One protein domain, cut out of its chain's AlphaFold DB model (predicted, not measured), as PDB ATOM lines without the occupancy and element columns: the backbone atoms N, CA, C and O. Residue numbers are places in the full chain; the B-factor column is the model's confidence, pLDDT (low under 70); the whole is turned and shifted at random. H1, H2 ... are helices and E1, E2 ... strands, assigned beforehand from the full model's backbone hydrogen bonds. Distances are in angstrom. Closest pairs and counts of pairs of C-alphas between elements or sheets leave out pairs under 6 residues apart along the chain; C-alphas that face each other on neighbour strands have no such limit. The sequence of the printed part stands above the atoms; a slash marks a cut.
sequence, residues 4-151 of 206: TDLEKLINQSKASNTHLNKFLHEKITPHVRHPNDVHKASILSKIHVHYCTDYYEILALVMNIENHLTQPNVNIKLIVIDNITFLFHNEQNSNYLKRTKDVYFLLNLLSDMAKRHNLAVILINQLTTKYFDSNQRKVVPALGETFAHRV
ATOM      1  N   THR A   4     148.363 147.218 173.444       64.06
ATOM      2  CA  THR A   4     147.908 145.872 173.071       64.06
ATOM      3  C   THR A   4     148.928 145.116 172.213       64.06
ATOM      4  O   THR A   4     149.140 143.920 172.412       64.06
ATOM      5  N   ASP A   5     149.598 145.797 171.278       64.31
ATOM      6  CA  ASP A   5     150.658 145.185 170.457       64.31
ATOM      7  C   ASP A   5     151.876 144.814 171.310       64.31
ATOM      8  O   ASP A   5     152.485 143.759 171.129       64.31
ATOM      9  N   LEU A   6     152.203 145.680 172.273       64.81
ATOM     10  CA  LEU A   6     153.284 145.471 173.228       64.81
ATOM     11  C   LEU A   6     153.003 144.252 174.117       64.81
ATOM     12  O   LEU A   6     153.866 143.397 174.288       64.81
ATOM     13  N   GLU A   7     151.779 144.144 174.636       67.94
ATOM     14  CA  GLU A   7     151.337 143.023 175.468       67.94
ATOM     15  C   GLU A   7     151.380 141.690 174.707       67.94
ATOM     16  O   GLU A   7     151.816 140.684 175.266       67.94
ATOM     17  N   LYS A   8     151.018 141.672 173.415       72.06
ATOM     18  CA  LYS A   8     151.160 140.473 172.568       72.06
ATOM     19  C   LYS A   8     152.619 140.047 172.398       72.06
ATOM     20  O   LYS A   8     152.916 138.872 172.600       72.06
ATOM     21  N   LEU A   9     153.516 140.981 172.076       65.00
ATOM     22  CA  LEU A   9     154.952 140.700 171.919       65.00
ATOM     23  C   LEU A   9     155.585 140.219 173.230       65.00
ATOM     24  O   LEU A   9     156.364 139.268 173.244       65.00
ATOM     25  N   ILE A  10     155.184 140.818 174.352       63.78
ATOM     26  CA  ILE A  10     155.604 140.396 175.689       63.78
ATOM     27  C   ILE A  10     155.110 138.983 175.993       63.78
ATOM     28  O   ILE A  10     155.881 138.168 176.484       63.78
ATOM     29  N   ASN A  11     153.852 138.661 175.698       67.31
ATOM     30  CA  ASN A  11     153.310 137.326 175.953       67.31
ATOM     31  C   ASN A  11     153.964 136.255 175.067       67.31
ATOM     32  O   ASN A  11     154.181 135.139 175.529       67.31
ATOM     33  N   GLN A  12     154.344 136.598 173.834       64.44
ATOM     34  CA  GLN A  12     155.124 135.722 172.954       64.44
ATOM     35  C   GLN A  12     156.547 135.482 173.489       64.44
ATOM     36  O   GLN A  12     157.009 134.340 173.516       64.44
ATOM     37  N   SER A  13     157.214 136.531 173.981       59.59
ATOM     38  CA  SER A  13     158.530 136.424 174.629       59.59
ATOM     39  C   SER A  13     158.457 135.605 175.928       59.59
ATOM     40  O   SER A  13     159.250 134.684 176.129       59.59
ATOM     41  N   LYS A  14     157.431 135.833 176.761       60.56
ATOM     42  CA  LYS A  14     157.141 135.038 177.967       60.56
ATOM     43  C   LYS A  14     156.913 133.564 177.647       60.56
ATOM     44  O   LYS A  14     157.492 132.713 178.309       60.56
ATOM     45  N   ALA A  15     156.107 133.242 176.635       60.38
ATOM     46  CA  ALA A  15     155.849 131.856 176.237       60.38
ATOM     47  C   ALA A  15     157.122 131.127 175.769       60.38
ATOM     48  O   ALA A  15     157.239 129.920 175.962       60.38
ATOM     49  N   SER A  16     158.082 131.869 175.211       50.47
ATOM     50  CA  SER A  16     159.350 131.325 174.714       50.47
ATOM     51  C   SER A  16     160.418 131.179 175.810       50.47
ATOM     52  O   SER A  16     161.320 130.360 175.668       50.47
ATOM     53  N   ASN A  17     160.304 131.907 176.931       53.62
ATOM     54  CA  ASN A  17     161.260 131.861 178.043       53.62
ATOM     55  C   ASN A  17     160.713 131.145 179.281       53.62
ATOM     56  O   ASN A  17     160.143 131.750 180.195       53.62
ATOM     57  N   THR A  18     160.982 129.843 179.376       54.41
ATOM     58  CA  THR A  18     160.629 128.996 180.530       54.41
ATOM     59  C   THR A  18     161.210 129.533 181.846       54.41
ATOM     60  O   THR A  18     160.569 129.439 182.891       54.41
ATOM     61  N   HIS A  19     162.389 130.166 181.795       53.34
ATOM     62  CA  HIS A  19     163.053 130.790 182.945       53.34
ATOM     63  C   HIS A  19     162.361 132.077 183.406       53.34
ATOM     64  O   HIS A  19     162.227 132.298 184.611       53.34
ATOM     65  N   LEU A  20     161.876 132.897 182.464       51.25
ATOM     66  CA  LEU A  20     161.093 134.087 182.787       51.25
ATOM     67  C   LEU A  20     159.766 133.667 183.422       51.25
ATOM     68  O   LEU A  20     159.431 134.189 184.471       51.25
ATOM     69  N   ASN A  21     159.066 132.661 182.884       49.50
ATOM     70  CA  ASN A  21     157.845 132.130 183.510       49.50
ATOM     71  C   ASN A  21     158.093 131.543 184.903       49.50
ATOM     72  O   ASN A  21     157.283 131.752 185.803       49.50
ATOM     73  N   LYS A  22     159.223 130.861 185.114       56.03
ATOM     74  CA  LYS A  22     159.597 130.368 186.443       56.03
ATOM     75  C   LYS A  22     159.804 131.520 187.428       56.03
ATOM     76  O   LYS A  22     159.232 131.467 188.503       56.03
ATOM     77  N   PHE A  23     160.499 132.588 187.042       55.44
ATOM     78  CA  PHE A  23     160.635 133.800 187.862       55.44
ATOM     79  C   PHE A  23     159.320 134.572 188.047       55.44
ATOM     80  O   PHE A  23     159.072 135.138 189.106       55.44
ATOM     81  N   LEU A  24     158.456 134.582 187.029       51.09
ATOM     82  CA  LEU A  24     157.126 135.192 187.080       51.09
ATOM     83  C   LEU A  24     156.201 134.489 188.091       51.09
ATOM     84  O   LEU A  24     155.264 135.116 188.581       51.09
ATOM     85  N   HIS A  25     156.448 133.208 188.386       47.44
ATOM     86  CA  HIS A  25     155.626 132.382 189.276       47.44
ATOM     87  C   HIS A  25     156.311 131.990 190.594       47.44
ATOM     88  O   HIS A  25     155.620 131.730 191.583       47.44
ATOM     89  N   GLU A  26     157.643 131.976 190.658       47.44
ATOM     90  CA  GLU A  26     158.383 131.910 191.912       47.44
ATOM     91  C   GLU A  26     158.196 133.246 192.622       47.44
ATOM     92  O   GLU A  26     158.847 134.244 192.322       47.44
ATOM     93  N   LYS A  27     157.305 133.252 193.623       43.50
ATOM     94  CA  LYS A  27     157.389 134.218 194.719       43.50
ATOM     95  C   LYS A  27     158.867 134.346 195.075       43.50
ATOM     96  O   LYS A  27     159.492 133.316 195.331       43.50
ATOM     97  N   ILE A  28     159.398 135.568 195.109       49.81
ATOM     98  CA  ILE A  28     160.700 135.871 195.711       49.81
ATOM     99  C   ILE A  28     160.663 135.264 197.119       49.81
ATOM    100  O   ILE A  28     160.060 135.822 198.034       49.81
ATOM    101  N   THR A  29     161.169 134.043 197.262       39.75
ATOM    102  CA  THR A  29     160.987 133.226 198.460       39.75
ATOM    103  C   THR A  29     162.335 133.120 199.146       39.75
ATOM    104  O   THR A  29     163.331 132.774 198.510       39.75
ATOM    105  N   PRO A  30     162.408 133.449 200.443       38.72
ATOM    106  CA  PRO A  30     163.654 133.357 201.176       38.72
ATOM    107  C   PRO A  30     163.977 131.880 201.437       38.72
ATOM    108  O   PRO A  30     163.230 131.187 202.126       38.72
ATOM    109  N   HIS A  31     165.101 131.394 200.910       41.78
ATOM    110  CA  HIS A  31     165.635 130.080 201.273       41.78
ATOM    111  C   HIS A  31     166.259 130.090 202.690       41.78
ATOM    112  O   HIS A  31     166.903 131.055 203.105       41.78
ATOM    113  N   VAL A  32     166.078 128.985 203.423       41.22
ATOM    114  CA  VAL A  32     166.544 128.696 204.801       41.22
ATOM    115  C   VAL A  32     167.491 127.477 204.752       41.22
ATOM    116  O   VAL A  32     167.197 126.574 203.979       41.22
ATOM    117  N   ARG A  33     168.512 127.237 205.599       48.09
ATOM    118  CA  ARG A  33     169.754 127.931 206.048       48.09
ATOM    119  C   ARG A  33     170.692 126.842 206.645       48.09
ATOM    120  O   ARG A  33     170.187 125.834 207.129       48.09
ATOM    121  N   HIS A  34     172.011 127.095 206.723       40.44
ATOM    122  CA  HIS A  34     172.991 126.422 207.616       40.44
ATOM    123  C   HIS A  34     173.777 127.503 208.418       40.44
ATOM    124  O   HIS A  34     173.959 128.588 207.865       40.44
ATOM    125  N   PRO A  35     174.237 127.283 209.677       47.75
ATOM    126  CA  PRO A  35     174.480 128.352 210.676       47.75
ATOM    127  C   PRO A  35     175.694 129.289 210.496       47.75
ATOM    128  O   PRO A  35     175.635 130.416 210.978       47.75
ATOM    129  N   ASN A  36     176.749 128.896 209.771       49.75
ATOM    130  CA  ASN A  36     177.925 129.757 209.516       49.75
ATOM    131  C   ASN A  36     177.955 130.364 208.097       49.75
ATOM    132  O   ASN A  36     178.633 131.360 207.864       49.75
ATOM    133  N   ASP A  37     177.139 129.844 207.177       53.06
ATOM    134  CA  ASP A  37     176.895 130.418 205.842       53.06
ATOM    135  C   ASP A  37     175.770 131.461 205.837       53.06
ATOM    136  O   ASP A  37     175.453 132.057 204.805       53.06
ATOM    137  N   VAL A  38     175.165 131.707 207.003       55.34
ATOM    138  CA  VAL A  38     173.946 132.505 207.163       55.34
ATOM    139  C   VAL A  38     174.074 133.889 206.545       55.34
ATOM    140  O   VAL A  38     173.139 134.332 205.887       55.34
ATOM    141  N   HIS A  39     175.209 134.571 206.717       64.81
ATOM    142  CA  HIS A  39     175.346 135.949 206.248       64.81
ATOM    143  C   HIS A  39     175.524 136.034 204.727       64.81
ATOM    144  O   HIS A  39     174.854 136.832 204.074       64.81
ATOM    145  N   LYS A  40     176.379 135.184 204.137       71.06
ATOM    146  CA  LYS A  40     176.593 135.149 202.680       71.06
ATOM    147  C   LYS A  40     175.346 134.650 201.961       71.06
ATOM    148  O   LYS A  40     174.847 135.337 201.077       71.06
ATOM    149  N   ALA A  41     174.792 133.518 202.394       71.25
ATOM    150  CA  ALA A  41     173.567 132.972 201.821       71.25
ATOM    151  C   ALA A  41     172.390 133.952 201.960       71.25
ATOM    152  O   ALA A  41     171.625 134.114 201.016       71.25
ATOM    153  N   SER A  42     172.282 134.674 203.084       76.69
ATOM    154  CA  SER A  42     171.231 135.682 203.282       76.69
ATOM    155  C   SER A  42     171.403 136.949 202.439       76.69
ATOM    156  O   SER A  42     170.415 137.660 202.247       76.69
ATOM    157  N   ILE A  43     172.619 137.288 202.003       81.00
ATOM    158  CA  ILE A  43     172.838 138.370 201.034       81.00
ATOM    159  C   ILE A  43     172.483 137.865 199.639       81.00
ATOM    160  O   ILE A  43     171.683 138.491 198.950       81.00
ATOM    161  N   LEU A  44     173.040 136.718 199.245       83.19
ATOM    162  CA  LEU A  44     172.846 136.148 197.913       83.19
ATOM    163  C   LEU A  44     171.376 135.816 197.636       83.19
ATOM    164  O   LEU A  44     170.910 136.036 196.526       83.19
ATOM    165  N   SER A  45     170.609 135.399 198.651       80.88
ATOM    166  CA  SER A  45     169.169 135.140 198.519       80.88
ATOM    167  C   SER A  45     168.332 136.383 198.189       80.88
ATOM    168  O   SER A  45     167.137 136.256 197.944       80.88
ATOM    169  N   LYS A  46     168.918 137.585 198.254       84.31
ATOM    170  CA  LYS A  46     168.270 138.866 197.922       84.31
ATOM    171  C   LYS A  46     168.708 139.409 196.558       84.31
ATOM    172  O   LYS A  46     168.280 140.496 196.178       84.31
ATOM    173  N   ILE A  47     169.590 138.698 195.851       86.06
ATOM    174  CA  ILE A  47     170.100 139.085 194.537       86.06
ATOM    175  C   ILE A  47     169.442 138.186 193.493       86.06
ATOM    176  O   ILE A  47     169.622 136.972 193.498       86.06
ATOM    177  N   HIS A  48     168.692 138.802 192.585       86.31
ATOM    178  CA  HIS A  48     168.027 138.114 191.484       86.31
ATOM    179  C   HIS A  48     168.768 138.417 190.186       86.31
ATOM    180  O   HIS A  48     168.990 139.583 189.862       86.31
ATOM    181  N   VAL A  49     169.154 137.371 189.454       88.62
ATOM    182  CA  VAL A  49     169.910 137.488 188.204       88.62
ATOM    183  C   VAL A  49     169.109 136.844 187.083       88.62
ATOM    184  O   VAL A  49     168.760 135.667 187.161       88.62
ATOM    185  N   HIS A  50     168.851 137.621 186.033       85.44
ATOM    186  CA  HIS A  50     168.199 137.153 184.817       85.44
ATOM    187  C   HIS A  50     169.045 137.498 183.609       85.44
ATOM    188  O   HIS A  50     169.469 138.638 183.439       85.44
ATOM    189  N   TYR A  51     169.264 136.489 182.774       86.12
ATOM    190  CA  TYR A  51     169.870 136.664 181.470       86.12
ATOM    191  C   TYR A  51     168.763 136.919 180.453       86.12
ATOM    192  O   TYR A  51     167.844 136.108 180.349       86.12
ATOM    193  N   CYS A  52     168.858 138.036 179.736       84.62
ATOM    194  CA  CYS A  52     167.935 138.379 178.660       84.62
ATOM    195  C   CYS A  52     168.660 138.312 177.315       84.62
ATOM    196  O   CYS A  52     169.770 138.828 177.187       84.62
ATOM    197  N   THR A  53     168.025 137.717 176.309       81.81
ATOM    198  CA  THR A  53     168.593 137.553 174.962       81.81
ATOM    199  C   THR A  53     168.129 138.624 173.975       81.81
ATOM    200  O   THR A  53     168.793 138.881 172.966       81.81
ATOM    201  N   ASP A  54     167.010 139.293 174.272       80.31
ATOM    202  CA  ASP A  54     166.441 140.332 173.422       80.31
ATOM    203  C   ASP A  54     165.791 141.492 174.207       80.31
ATOM    204  O   ASP A  54     165.677 141.500 175.436       80.31
ATOM    205  N   TYR A  55     165.395 142.528 173.461       84.19
ATOM    206  CA  TYR A  55     164.735 143.720 173.994       84.19
ATOM    207  C   TYR A  55     163.403 143.413 174.692       84.19
ATOM    208  O   TYR A  55     163.078 144.025 175.711       84.19
ATOM    209  N   TYR A  56     162.613 142.504 174.126       82.94
ATOM    210  CA  TYR A  56     161.278 142.202 174.620       82.94
ATOM    211  C   TYR A  56     161.338 141.418 175.929       82.94
ATOM    212  O   TYR A  56     160.498 141.654 176.793       82.94
ATOM    213  N   GLU A  57     162.350 140.573 176.122       84.75
ATOM    214  CA  GLU A  57     162.618 139.897 177.391       84.75
ATOM    215  C   GLU A  57     162.942 140.893 178.508       84.75
ATOM    216  O   GLU A  57     162.344 140.821 179.583       84.75
ATOM    217  N   ILE A  58     163.818 141.877 178.248       88.25
ATOM    218  CA  ILE A  58     164.053 142.975 179.203       88.25
ATOM    219  C   ILE A  58     162.749 143.685 179.509       88.25
ATOM    220  O   ILE A  58     162.431 143.929 180.672       88.25
ATOM    221  N   LEU A  59     162.000 144.049 178.473       88.12
ATOM    222  CA  LEU A  59     160.800 144.838 178.661       88.12
ATOM    223  C   LEU A  59     159.747 144.078 179.475       88.12
ATOM    224  O   LEU A  59     159.154 144.641 180.396       88.12
ATOM    225  N   ALA A  60     159.558 142.795 179.178       84.56
ATOM    226  CA  ALA A  60     158.687 141.902 179.925       84.56
ATOM    227  C   ALA A  60     159.121 141.794 181.394       84.56
ATOM    228  O   ALA A  60     158.270 141.866 182.283       84.56
ATOM    229  N   LEU A  61     160.427 141.666 181.649       87.50
ATOM    230  CA  LEU A  61     160.984 141.594 182.997       87.50
ATOM    231  C   LEU A  61     160.771 142.901 183.769       87.50
ATOM    232  O   LEU A  61     160.295 142.862 184.900       87.50
ATOM    233  N   VAL A  62     161.045 144.056 183.159       90.31
ATOM    234  CA  VAL A  62     160.844 145.372 183.788       90.31
ATOM    235  C   VAL A  62     159.369 145.610 184.112       90.31
ATOM    236  O   VAL A  62     159.047 145.992 185.234       90.31
ATOM    237  N   MET A  63     158.456 145.330 183.176       87.25
ATOM    238  CA  MET A  63     157.013 145.450 183.432       87.25
ATOM    239  C   MET A  63     156.533 144.475 184.510       87.25
ATOM    240  O   MET A  63     155.601 144.772 185.254       87.25
ATOM    241  N   ASN A  64     157.162 143.308 184.620       84.00
ATOM    242  CA  ASN A  64     156.845 142.384 185.692       84.00
ATOM    243  C   ASN A  64     157.352 142.858 187.057       84.00
ATOM    244  O   ASN A  64     156.625 142.743 188.044       84.00
ATOM    245  N   ILE A  65     158.579 143.375 187.118       86.94
ATOM    246  CA  ILE A  65     159.137 143.972 188.335       86.94
ATOM    247  C   ILE A  65     158.214 145.092 188.814       86.94
ATOM    248  O   ILE A  65     157.847 145.107 189.983       86.94
ATOM    249  N   GLU A  66     157.758 145.952 187.905       86.81
ATOM    250  CA  GLU A  66     156.786 147.009 188.195       86.81
ATOM    251  C   GLU A  66     155.514 146.466 188.869       86.81
ATOM    252  O   GLU A  66     155.102 146.973 189.910       86.81
ATOM    253  N   ASN A  67     154.929 145.384 188.343       82.56
ATOM    254  CA  ASN A  67     153.756 144.763 188.964       82.56
ATOM    255  C   ASN A  67     154.069 144.201 190.361       82.56
ATOM    256  O   ASN A  67     153.255 144.324 191.275       82.56
ATOM    257  N   HIS A  68     155.246 143.599 190.547       80.62
ATOM    258  CA  HIS A  68     155.657 143.014 191.826       80.62
ATOM    259  C   HIS A  68     155.983 144.061 192.888       80.62
ATOM    260  O   HIS A  68     155.703 143.830 194.058       80.62
ATOM    261  N   LEU A  69     156.514 145.220 192.500       84.50
ATOM    262  CA  LEU A  69     156.812 146.325 193.412       84.50
ATOM    263  C   LEU A  69     155.568 146.851 194.144       84.50
ATOM    264  O   LEU A  69     155.693 147.460 195.201       84.50
ATOM    265  N   THR A  70     154.370 146.588 193.614       81.06
ATOM    266  CA  THR A  70     153.101 146.938 194.274       81.06
ATOM    267  C   THR A  70     152.643 145.910 195.315       81.06
ATOM    268  O   THR A  70     151.729 146.189 196.091       81.06
ATOM    269  N   GLN A  71     153.251 144.718 195.350       80.12
ATOM    270  CA  GLN A  71     152.852 143.647 196.260       80.12
ATOM    271  C   GLN A  71     153.424 143.850 197.674       80.12
ATOM    272  O   GLN A  71     154.566 144.295 197.832       80.12
ATOM    273  N   PRO A  72     152.687 143.448 198.727       72.81
ATOM    274  CA  PRO A  72     153.204 143.452 200.091       72.81
ATOM    275  C   PRO A  72     154.477 142.602 200.214       72.81
ATOM    276  O   PRO A  72     154.544 141.496 199.680       72.81
ATOM    277  N   ASN A  73     155.458 143.088 200.979       75.25
ATOM    278  CA  ASN A  73     156.745 142.427 201.261       75.25
ATOM    279  C   ASN A  73     157.737 142.323 200.086       75.25
ATOM    280  O   ASN A  73     158.784 141.693 200.242       75.25
ATOM    281  N   VAL A  74     157.477 142.970 198.946       80.25
ATOM    282  CA  VAL A  74     158.482 143.137 197.886       80.25
ATOM    283  C   VAL A  74     159.262 144.426 198.132       80.25
ATOM    284  O   VAL A  74     158.686 145.503 198.260       80.25
ATOM    285  N   ASN A  75     160.590 144.329 198.212       83.56
ATOM    286  CA  ASN A  75     161.454 145.485 198.441       83.56
ATOM    287  C   ASN A  75     162.700 145.427 197.553       83.56
ATOM    288  O   ASN A  75     163.766 144.979 197.979       83.56
ATOM    289  N   ILE A  76     162.558 145.886 196.312       89.88
ATOM    290  CA  ILE A  76     163.672 146.020 195.370       89.88
ATOM    291  C   ILE A  76     164.197 147.453 195.460       89.88
ATOM    292  O   ILE A  76     163.447 148.409 195.283       89.88
ATOM    293  N   LYS A  77     165.495 147.602 195.746       93.50
ATOM    294  CA  LYS A  77     166.165 148.911 195.864       93.50
ATOM    295  C   LYS A  77     167.094 149.249 194.705       93.50
ATOM    296  O   LYS A  77     167.477 150.407 194.561       93.50
ATOM    297  N   LEU A  78     167.441 148.263 193.884       95.81
ATOM    298  CA  LEU A  78     168.380 148.424 192.785       95.81
ATOM    299  C   LEU A  78     168.004 147.508 191.622       95.81
ATOM    300  O   LEU A  78     167.758 146.321 191.823       95.81
ATOM    301  N   ILE A  79     168.022 148.064 190.415       95.56
ATOM    302  CA  ILE A  79     168.001 147.321 189.154       95.56
ATOM    303  C   ILE A  79     169.300 147.623 188.411       95.56
ATOM    304  O   ILE A  79     169.658 148.788 188.236       95.56
ATOM    305  N   VAL A  80     169.989 146.578 187.957       96.38
ATOM    306  CA  VAL A  80     171.193 146.687 187.125       96.38
ATOM    307  C   VAL A  80     170.918 146.015 185.786       96.38
ATOM    308  O   VAL A  80     170.493 144.863 185.760       96.38
ATOM    309  N   ILE A  81     171.154 146.728 184.684       94.69
ATOM    310  CA  ILE A  81     171.101 146.169 183.329       94.69
ATOM    311  C   ILE A  81     172.521 146.143 182.769       94.69
ATOM    312  O   ILE A  81     173.088 147.196 182.462       94.69
ATOM    313  N   ASP A  82     173.071 144.936 182.637       92.75
ATOM    314  CA  ASP A  82     174.401 144.674 182.088       92.75
ATOM    315  C   ASP A  82     174.308 143.853 180.789       92.75
ATOM    316  O   ASP A  82     173.970 142.674 180.829       92.75
ATOM    317  N   ASN A  83     174.528 144.416 179.601       89.62
ATOM    318  CA  ASN A  83     174.682 145.839 179.277       89.62
ATOM    319  C   ASN A  83     173.479 146.333 178.462       89.62
ATOM    320  O   ASN A  83     172.748 145.560 177.864       89.62
ATOM    321  N   ILE A  84     173.249 147.639 178.392       88.94
ATOM    322  CA  ILE A  84     172.144 148.192 177.592       88.94
ATOM    323  C   ILE A  84     172.437 148.165 176.078       88.94
ATOM    324  O   ILE A  84     171.541 148.366 175.257       88.94
ATOM    325  N   THR A  85     173.693 147.932 175.678       84.25
ATOM    326  CA  THR A  85     174.119 148.008 174.273       84.25
ATOM    327  C   THR A  85     173.732 146.806 173.447       84.25
ATOM    328  O   THR A  85     173.618 146.951 172.228       84.25
ATOM    329  N   PHE A  86     173.470 145.641 174.046       77.06
ATOM    330  CA  PHE A  86     173.040 144.474 173.268       77.06
ATOM    331  C   PHE A  86     171.742 144.738 172.487       77.06
ATOM    332  O   PHE A  86     171.556 144.165 171.416       77.06
ATOM    333  N   LEU A  87     170.905 145.693 172.929       70.31
ATOM    334  CA  LEU A  87     169.709 146.150 172.202       70.31
ATOM    335  C   LEU A  87     170.008 146.600 170.751       70.31
ATOM    336  O   LEU A  87     169.100 146.711 169.925       70.31
ATOM    337  N   PHE A  88     171.282 146.866 170.439       62.75
ATOM    338  CA  PHE A  88     171.778 147.373 169.163       62.75
ATOM    339  C   PHE A  88     172.532 146.322 168.335       62.75
ATOM    340  O   PHE A  88     172.854 146.626 167.189       62.75
ATOM    341  N   HIS A  89     172.804 145.131 168.881       63.69
ATOM    342  CA  HIS A  89     173.665 144.122 168.251       63.69
ATOM    343  C   HIS A  89     172.905 143.088 167.403       63.69
ATOM    344  O   HIS A  89     173.512 142.451 166.548       63.69
ATOM    345  N   ASN A  90     171.587 142.943 167.577       59.91
ATOM    346  CA  ASN A  90     170.808 141.971 166.806       59.91
ATOM    347  C   ASN A  90     170.435 142.538 165.422       59.91
ATOM    348  O   ASN A  90     169.822 143.605 165.327       59.91
ATOM    349  N   GLU A  91     170.740 141.792 164.352       51.47
ATOM    350  CA  GLU A  91     170.456 142.139 162.941       51.47
ATOM    351  C   GLU A  91     168.977 142.475 162.665       51.47
ATOM    352  O   GLU A  91     168.655 143.232 161.749       51.47
ATOM    353  N   GLN A  92     168.070 142.004 163.526       49.59
ATOM    354  CA  GLN A  92     166.628 142.278 163.483       49.59
ATOM    355  C   GLN A  92     166.256 143.755 163.758       49.59
ATOM    356  O   GLN A  92     165.101 144.146 163.595       49.59
ATOM    357  N   ASN A  93     167.219 144.593 164.163       52.38
ATOM    358  CA  ASN A  93     167.043 146.015 164.484       52.38
ATOM    359  C   ASN A  93     167.758 146.957 163.491       52.38
ATOM    360  O   ASN A  93     168.270 148.010 163.880       52.38
ATOM    361  N   SER A  94     167.756 146.628 162.195       58.75
ATOM    362  CA  SER A  94     168.271 147.507 161.126       58.75
ATOM    363  C   SER A  94     167.569 148.876 161.058       58.75
ATOM    364  O   SER A  94     168.121 149.850 160.546       58.75
ATOM    365  N   ASN A  95     166.366 148.997 161.637       75.06
ATOM    366  CA  ASN A  95     165.634 150.255 161.734       75.06
ATOM    367  C   ASN A  95     166.066 151.089 162.957       75.06
ATOM    368  O   ASN A  95     165.573 150.916 164.078       75.06
ATOM    369  N   TYR A  96     166.934 152.071 162.706       76.00
ATOM    370  CA  TYR A  96     167.422 153.035 163.698       76.00
ATOM    371  C   TYR A  96     166.303 153.738 164.488       76.00
ATOM    372  O   TYR A  96     166.417 153.932 165.705       76.00
ATOM    373  N   LEU A  97     165.215 154.127 163.815       80.62
ATOM    374  CA  LEU A  97     164.128 154.887 164.429       80.62
ATOM    375  C   LEU A  97     163.335 154.026 165.412       80.62
ATOM    376  O   LEU A  97     163.031 154.483 166.514       80.62
ATOM    377  N   LYS A  98     163.020 152.778 165.034       81.00
ATOM    378  CA  LYS A  98     162.360 151.819 165.933       81.00
ATOM    379  C   LYS A  98     163.211 151.597 167.181       81.00
ATOM    380  O   LYS A  98     162.724 151.782 168.288       81.00
ATOM    381  N   ARG A  99     164.500 151.318 166.995       79.00
ATOM    382  CA  ARG A  99     165.454 151.097 168.086       79.00
ATOM    383  C   ARG A  99     165.540 152.281 169.049       79.00
ATOM    384  O   ARG A  99     165.517 152.099 170.260       79.00
ATOM    385  N   THR A 100     165.588 153.500 168.515       83.12
ATOM    386  CA  THR A 100     165.585 154.718 169.337       83.12
ATOM    387  C   THR A 100     164.300 154.820 170.157       83.12
ATOM    388  O   THR A 100     164.364 155.098 171.351       83.12
ATOM    389  N   LYS A 101     163.134 154.548 169.554       86.12
ATOM    390  CA  LYS A 101     161.843 154.548 170.263       86.12
ATOM    391  C   LYS A 101     161.786 153.492 171.368       86.12
ATOM    392  O   LYS A 101     161.335 153.807 172.463       86.12
ATOM    393  N   ASP A 102     162.267 152.287 171.090       85.81
ATOM    394  CA  ASP A 102     162.279 151.164 172.031       85.81
ATOM    395  C   ASP A 102     163.159 151.474 173.255       85.81
ATOM    396  O   ASP A 102     162.709 151.407 174.399       85.81
ATOM    397  N   VAL A 103     164.384 151.956 173.030       87.06
ATOM    398  CA  VAL A 103     165.279 152.396 174.115       87.06
ATOM    399  C   VAL A 103     164.652 153.526 174.924       87.06
ATOM    400  O   VAL A 103     164.705 153.520 176.150       87.06
ATOM    401  N   TYR A 104     164.025 154.491 174.255       89.00
ATOM    402  CA  TYR A 104     163.354 155.604 174.923       89.00
ATOM    403  C   TYR A 104     162.210 155.143 175.811       89.00
ATOM    404  O   TYR A 104     162.053 155.640 176.927       89.00
ATOM    405  N   PHE A 105     161.410 154.210 175.311       90.38
ATOM    406  CA  PHE A 105     160.312 153.638 176.063       90.38
ATOM    407  C   PHE A 105     160.824 152.945 177.329       90.38
ATOM    408  O   PHE A 105     160.359 153.262 178.424       90.38
ATOM    409  N   LEU A 106     161.847 152.097 177.194       91.50
ATOM    410  CA  LEU A 106     162.483 151.416 178.320       91.50
ATOM    411  C   LEU A 106     163.071 152.401 179.345       91.50
ATOM    412  O   LEU A 106     162.832 152.256 180.541       91.50
ATOM    413  N   LEU A 107     163.796 153.430 178.896       92.81
ATOM    414  CA  LEU A 107     164.371 154.443 179.785       92.81
ATOM    415  C   LEU A 107     163.308 155.219 180.564       92.81
ATOM    416  O   LEU A 107     163.488 155.482 181.753       92.81
ATOM    417  N   ASN A 108     162.211 155.596 179.906       92.69
ATOM    418  CA  ASN A 108     161.115 156.296 180.567       92.69
ATOM    419  C   ASN A 108     160.442 155.398 181.606       92.69
ATOM    420  O   ASN A 108     160.204 155.856 182.719       92.69
ATOM    421  N   LEU A 109     160.200 154.127 181.269       93.06
ATOM    422  CA  LEU A 109     159.630 153.148 182.194       93.06
ATOM    423  C   LEU A 109     160.519 152.961 183.431       93.06
ATOM    424  O   LEU A 109     160.038 153.062 184.555       93.06
ATOM    425  N   LEU A 110     161.824 152.762 183.231       95.12
ATOM    426  CA  LEU A 110     162.792 152.613 184.319       95.12
ATOM    427  C   LEU A 110     162.892 153.875 185.188       95.12
ATOM    428  O   LEU A 110     162.933 153.773 186.410       95.12
ATOM    429  N   SER A 111     162.921 155.065 184.577       93.88
ATOM    430  CA  SER A 111     163.012 156.335 185.309       93.88
ATOM    431  C   SER A 111     161.751 156.627 186.120       93.88
ATOM    432  O   SER A 111     161.846 157.116 187.245       93.88
ATOM    433  N   ASP A 112     160.579 156.333 185.566       94.00
ATOM    434  CA  ASP A 112     159.304 156.478 186.262       94.00
ATOM    435  C   ASP A 112     159.189 155.489 187.432       94.00
ATOM    436  O   ASP A 112     158.918 155.897 188.562       94.00
ATOM    437  N   MET A 113     159.516 154.215 187.194       93.75
ATOM    438  CA  MET A 113     159.576 153.179 188.228       93.75
ATOM    439  C   MET A 113     160.549 153.557 189.356       93.75
ATOM    440  O   MET A 113     160.195 153.464 190.531       93.75
ATOM    441  N   ALA A 114     161.744 154.055 189.016       94.31
ATOM    442  CA  ALA A 114     162.742 154.518 189.982       94.31
ATOM    443  C   ALA A 114     162.195 155.599 190.923       94.31
ATOM    444  O   ALA A 114     162.381 155.521 192.137       94.31
ATOM    445  N   LYS A 115     161.477 156.583 190.365       93.31
ATOM    446  CA  LYS A 115     160.872 157.680 191.132       93.31
ATOM    447  C   LYS A 115     159.725 157.202 192.012       93.31
ATOM    448  O   LYS A 115     159.677 157.565 193.182       93.31
ATOM    449  N   ARG A 116     158.803 156.407 191.462       94.06
ATOM    450  CA  ARG A 116     157.597 155.971 192.183       94.06
ATOM    451  C   ARG A 116     157.904 155.018 193.331       94.06
ATOM    452  O   ARG A 116     157.253 155.099 194.365       94.06
ATOM    453  N   HIS A 117     158.905 154.156 193.163       92.38
ATOM    454  CA  HIS A 117     159.233 153.110 194.137       92.38
ATOM    455  C   HIS A 117     160.501 153.392 194.949       92.38
ATOM    456  O   HIS A 117     160.912 152.558 195.756       92.38
ATOM    457  N   ASN A 118     161.110 154.569 194.760       92.75
ATOM    458  CA  ASN A 118     162.348 154.979 195.423       92.75
ATOM    459  C   ASN A 118     163.445 153.900 195.319       92.75
ATOM    460  O   ASN A 118     163.944 153.382 196.324       92.75
ATOM    461  N   LEU A 119     163.766 153.526 194.079       94.69
ATOM    462  CA  LEU A 119     164.834 152.583 193.743       94.69
ATOM    463  C   LEU A 119     165.858 153.228 192.808       94.69
ATOM    464  O   LEU A 119     165.563 154.199 192.111       94.69
ATOM    465  N   ALA A 120     167.063 152.667 192.773       95.25
ATOM    466  CA  ALA A 120     168.103 153.058 191.833       95.25
ATOM    467  C   ALA A 120     168.084 152.167 190.583       95.25
ATOM    468  O   ALA A 120     167.821 150.964 190.659       95.25
ATOM    469  N   VAL A 121     168.420 152.748 189.430       96.25
ATOM    470  CA  VAL A 121     168.634 152.014 188.178       96.25
ATOM    471  C   VAL A 121     170.039 152.311 187.674       96.25
ATOM    472  O   VAL A 121     170.393 153.472 187.472       96.25
ATOM    473  N   ILE A 122     170.825 151.261 187.449       96.50
ATOM    474  CA  ILE A 122     172.160 151.330 186.855       96.50
ATOM    475  C   ILE A 122     172.110 150.668 185.481       96.50
ATOM    476  O   ILE A 122     171.680 149.524 185.340       96.50
ATOM    477  N   LEU A 123     172.568 151.394 184.466       95.50
ATOM    478  CA  LEU A 123     172.708 150.893 183.104       95.50
ATOM    479  C   LEU A 123     174.191 150.841 182.763       95.50
ATOM    480  O   LEU A 123     174.851 151.881 182.741       95.50
ATOM    481  N   ILE A 124     174.704 149.650 182.473       95.44
ATOM    482  CA  ILE A 124     176.074 149.489 181.994       95.44
ATOM    483  C   ILE A 124     176.053 149.659 180.480       95.44
ATOM    484  O   ILE A 124     175.269 149.023 179.779       95.44
ATOM    485  N   ASN A 125     176.882 150.567 179.977       93.44
ATOM    486  CA  ASN A 125     176.973 150.905 178.562       93.44
ATOM    487  C   ASN A 125     178.401 150.648 178.074       93.44
ATOM    488  O   ASN A 125     179.360 150.866 178.813       93.44
ATOM    489  N   GLN A 126     178.543 150.219 176.825       91.31
ATOM    490  CA  GLN A 126     179.846 150.050 176.190       91.31
ATOM    491  C   GLN A 126     180.268 151.337 175.473       91.31
ATOM    492  O   GLN A 126     179.441 152.171 175.086       91.31
ATOM    493  N   LEU A 127     181.575 151.484 175.271       91.12
ATOM    494  CA  LEU A 127     182.146 152.523 174.423       91.12
ATOM    495  C   LEU A 127     182.336 151.984 173.000       91.12
ATOM    496  O   LEU A 127     182.740 150.840 172.808       91.12
ATOM    497  N   THR A 128     182.067 152.819 172.002       88.88
ATOM    498  CA  THR A 128     182.292 152.544 170.581       88.88
ATOM    499  C   THR A 128     183.194 153.609 169.969       88.88
ATOM    500  O   THR A 128     183.448 154.660 170.558       88.88
ATOM    501  N   THR A 129     183.710 153.342 168.770       88.75
ATOM    502  CA  THR A 129     184.517 154.312 168.024       88.75
ATOM    503  C   THR A 129     183.651 154.997 166.976       88.75
ATOM    504  O   THR A 129     183.140 154.344 166.069       88.75
ATOM    505  N   LYS A 130     183.502 156.318 167.087       85.25
ATOM    506  CA  LYS A 130     182.917 157.155 166.038       85.25
ATOM    507  C   LYS A 130     184.028 157.641 165.112       85.25
ATOM    508  O   LYS A 130     185.030 158.186 165.580       85.25
ATOM    509  N   TYR A 131     183.828 157.433 163.817       85.25
ATOM    510  CA  TYR A 131     184.710 157.900 162.754       85.25
ATOM    511  C   TYR A 131     184.178 159.225 162.207       85.25
ATOM    512  O   TYR A 131     182.971 159.367 162.011       85.25
ATOM    513  N   PHE A 132     185.073 160.183 161.994       83.75
ATOM    514  CA  PHE A 132     184.785 161.456 161.337       83.75
ATOM    515  C   PHE A 132     185.509 161.524 159.989       83.75
ATOM    516  O   PHE A 132     186.514 160.837 159.790       83.75
ATOM    517  N   ASP A 133     185.034 162.393 159.095       81.19
ATOM    518  CA  ASP A 133     185.515 162.514 157.708       81.19
ATOM    519  C   ASP A 133     187.015 162.870 157.591       81.19
ATOM    520  O   ASP A 133     187.640 162.634 156.563       81.19
ATOM    521  N   SER A 134     187.630 163.388 158.659       75.19
ATOM    522  CA  SER A 134     189.024 163.854 158.715       75.19
ATOM    523  C   SER A 134     190.025 162.831 159.279       75.19
ATOM    524  O   SER A 134     191.054 163.213 159.837       75.19
ATOM    525  N   ASN A 135     189.740 161.527 159.178       76.88
ATOM    526  CA  ASN A 135     190.549 160.448 159.780       76.88
ATOM    527  C   ASN A 135     190.608 160.490 161.324       76.88
ATOM    528  O   ASN A 135     191.356 159.744 161.959       76.88
ATOM    529  N   GLN A 136     189.794 161.346 161.946       81.88
ATOM    530  CA  GLN A 136     189.674 161.443 163.391       81.88
ATOM    531  C   GLN A 136     188.763 160.333 163.912       81.88
ATOM    532  O   GLN A 136     187.683 160.069 163.378       81.88
ATOM    533  N   ARG A 137     189.200 159.687 164.990       85.81
ATOM    534  CA  ARG A 137     188.443 158.657 165.701       85.81
ATOM    535  C   ARG A 137     188.233 159.127 167.125       85.81
ATOM    536  O   ARG A 137     189.176 159.575 167.771       85.81
ATOM    537  N   LYS A 138     187.004 159.017 167.619       88.12
ATOM    538  CA  LYS A 138     186.685 159.336 169.011       88.12
ATOM    539  C   LYS A 138     185.989 158.160 169.664       88.12
ATOM    540  O   LYS A 138     185.015 157.636 169.126       88.12
ATOM    541  N   VAL A 139     186.472 157.791 170.844       88.44
ATOM    542  CA  VAL A 139     185.770 156.863 171.730       88.44
ATOM    543  C   VAL A 139     184.559 157.593 172.307       88.44
ATOM    544  O   VAL A 139     184.690 158.666 172.899       88.44
ATOM    545  N   VAL A 140     183.371 157.044 172.088       89.56
ATOM    546  CA  VAL A 140     182.093 157.617 172.520       89.56
ATOM    547  C   VAL A 140     181.228 156.537 173.167       89.56
ATOM    548  O   VAL A 140     181.342 155.372 172.796       89.56
ATOM    549  N   PRO A 141     180.333 156.873 174.109       90.44
ATOM    550  CA  PRO A 141     179.329 155.923 174.573       90.44
ATOM    551  C   PRO A 141     178.441 155.452 173.419       90.44
ATOM    552  O   PRO A 141     178.056 156.247 172.555       90.44
ATOM    553  N   ALA A 142     178.076 154.171 173.421       88.81
ATOM    554  CA  ALA A 142     177.121 153.646 172.461       88.81
ATOM    555  C   ALA A 142     175.725 154.277 172.648       88.81
ATOM    556  O   ALA A 142     175.442 154.939 173.650       88.81
ATOM    557  N   LEU A 143     174.836 154.020 171.682       86.44
ATOM    558  CA  LEU A 143     173.431 154.467 171.626       86.44
ATOM    559  C   LEU A 143     173.213 155.945 171.252       86.44
ATOM    560  O   LEU A 143     172.074 156.371 171.066       86.44
ATOM    561  N   GLY A 144     174.296 156.701 171.062       84.88
ATOM    562  CA  GLY A 144     174.261 158.060 170.525       84.88
ATOM    563  C   GLY A 144     173.803 159.129 171.523       84.88
ATOM    564  O   GLY A 144     173.506 158.873 172.690       84.88
ATOM    565  N   GLU A 145     173.763 160.372 171.047       81.88
ATOM    566  CA  GLU A 145     173.496 161.561 171.872       81.88
ATOM    567  C   GLU A 145     172.078 161.568 172.448       81.88
ATOM    568  O   GLU A 145     171.859 161.929 173.601       81.88
ATOM    569  N   THR A 146     171.116 161.089 171.666       82.38
ATOM    570  CA  THR A 146     169.697 160.958 172.014       82.38
ATOM    571  C   THR A 146     169.548 160.160 173.325       82.38
ATOM    572  O   THR A 146     168.975 160.653 174.300       82.38
ATOM    573  N   PHE A 147     170.199 158.996 173.431       86.94
ATOM    574  CA  PHE A 147     170.291 158.234 174.683       86.94
ATOM    575  C   PHE A 147     170.976 159.028 175.810       86.94
ATOM    576  O   PHE A 147     170.444 159.129 176.919       86.94
ATOM    577  N   ALA A 148     172.125 159.647 175.526       86.81
ATOM    578  CA  ALA A 148     172.902 160.393 176.516       86.81
ATOM    579  C   ALA A 148     172.130 161.566 177.157       86.81
ATOM    580  O   ALA A 148     172.314 161.870 178.340       86.81
ATOM    581  N   HIS A 149     171.223 162.211 176.420       85.38
ATOM    582  CA  HIS A 149     170.385 163.283 176.962       85.38
ATOM    583  C   HIS A 149     169.407 162.795 178.036       85.38
ATOM    584  O   HIS A 149     169.124 163.544 178.974       85.38
ATOM    585  N   ARG A 150     168.929 161.550 177.944       86.62
ATOM    586  CA  ARG A 150     167.959 160.971 178.887       86.62
ATOM    587  C   ARG A 150     168.596 160.428 180.162       86.62
ATOM    588  O   ARG A 150     167.953 160.440 181.207       86.62
ATOM    589  N   VAL A 151     169.851 159.996 180.095       89.56
ATOM    590  CA  VAL A 151     170.598 159.528 181.268       89.56
ATOM    591  C   VAL A 151     170.884 160.706 182.199       89.56
ATOM    592  O   VAL A 151     171.437 161.714 181.767       89.56
TER     593      VAL A 151
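What this domain is: This is residues 4 to 151 of the 206 residues of the protein "DNA repair protein RAD51 homolog 3-like" of Diaphorina citri (UniProt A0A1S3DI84). Two long helices, H4 and H6, lie side by side and run the same way, with a small sheet of two parallel strands, E1 and E2, beside them, E2 being the strand nearer H6. H1 crosses H4, H7 packs on H6, the hairpin of E3 and E4 makes one end of the long axis, and at the other end residues 34 to 40 stick out. The printed part has 148 residues, mixed in class, with seven named helices and four named strands in the order H1 H2 H3 H4 E1 H5 H6 E2 E3 E4 H7. It is loose, with a radius of gyration of the C-alphas of 18.2 A, and elongated, spanning 64 by 40 by 28 A.

How they stand to each other: H1, residues 4 to 16, touches H4, residues 55 to 69, with its residues 9 to 14 alone, about perpendicular at 82 degrees; the closest C-alphas, of Ile 10 and Ala 60, are 5.5 A apart. H2, residues 18 to 25, only just touches H1, and only at the corner, with 3 pairs of C-alphas within 8 A, the closest those of Lys 14 and Asn 21 at 6.3 A. H3, residues 38 to 44, touches no helix. E1, residues 78 to 82, and E2, residues 120 to 124, are parallel at 10 degrees; N 79 and O 120 are 2.9 A apart, within hydrogen-bond range. With H5, residues 84 to 88, and H6, residues 96 to 117, they form a strand-helix-strand unit, two parallel neighbour strands with helices between, its crossover right-handed. H6 is the hub: it touches H4 at a shallow tilt of 15 degrees, the same way, closest at the C-alphas of Glu 66 and Met 113, 6.8 A. H5 and H6 only just touch, with 3 pairs of C-alphas within 8 A, the closest those of Phe 88 and Arg 99 at 7.4 A. E2 runs on into E3, residues 127 to 131, at 50 degrees. E3 and E4, residues 137 to 141, form an antiparallel hairpin at 144 degrees, with N 128 and O 140 2.8 A apart, within hydrogen-bond range. H7, residues 144 to 150, touches H6 at a shallow tilt of 23 degrees, the same way, closest at the C-alphas of Tyr 104 and Phe 147, 7.4 A. Every O i to N i+4 pair is within hydrogen-bond range in H1, H2, H3, H4 and H6; H7 has 2 of 3, and H5 has 0 of 1, beside 1 of 2 O i to N i+3 pairs.

Where its parts are: H1 begins at C-alpha 4, (147.908, 145.872, 173.071), and is 18.6 A long. H4 is 21.1 A and H6 31.5 A long, H6 ending at C-alpha 117, (159.233, 153.110, 194.137). H7 ends at C-alpha 150, (167.959, 160.971, 178.887).

The domain as a whole: The C-alphas of Pro 35 and Ser 134, the two farthest apart, are 64.6 A apart. The printed part has no cut; the link from H2 to H3 is long, with 12 residues. The mean pLDDT of the printed part is 77.3, and residues 4 to 7, 9 to 39 and 88 to 94 are under 70.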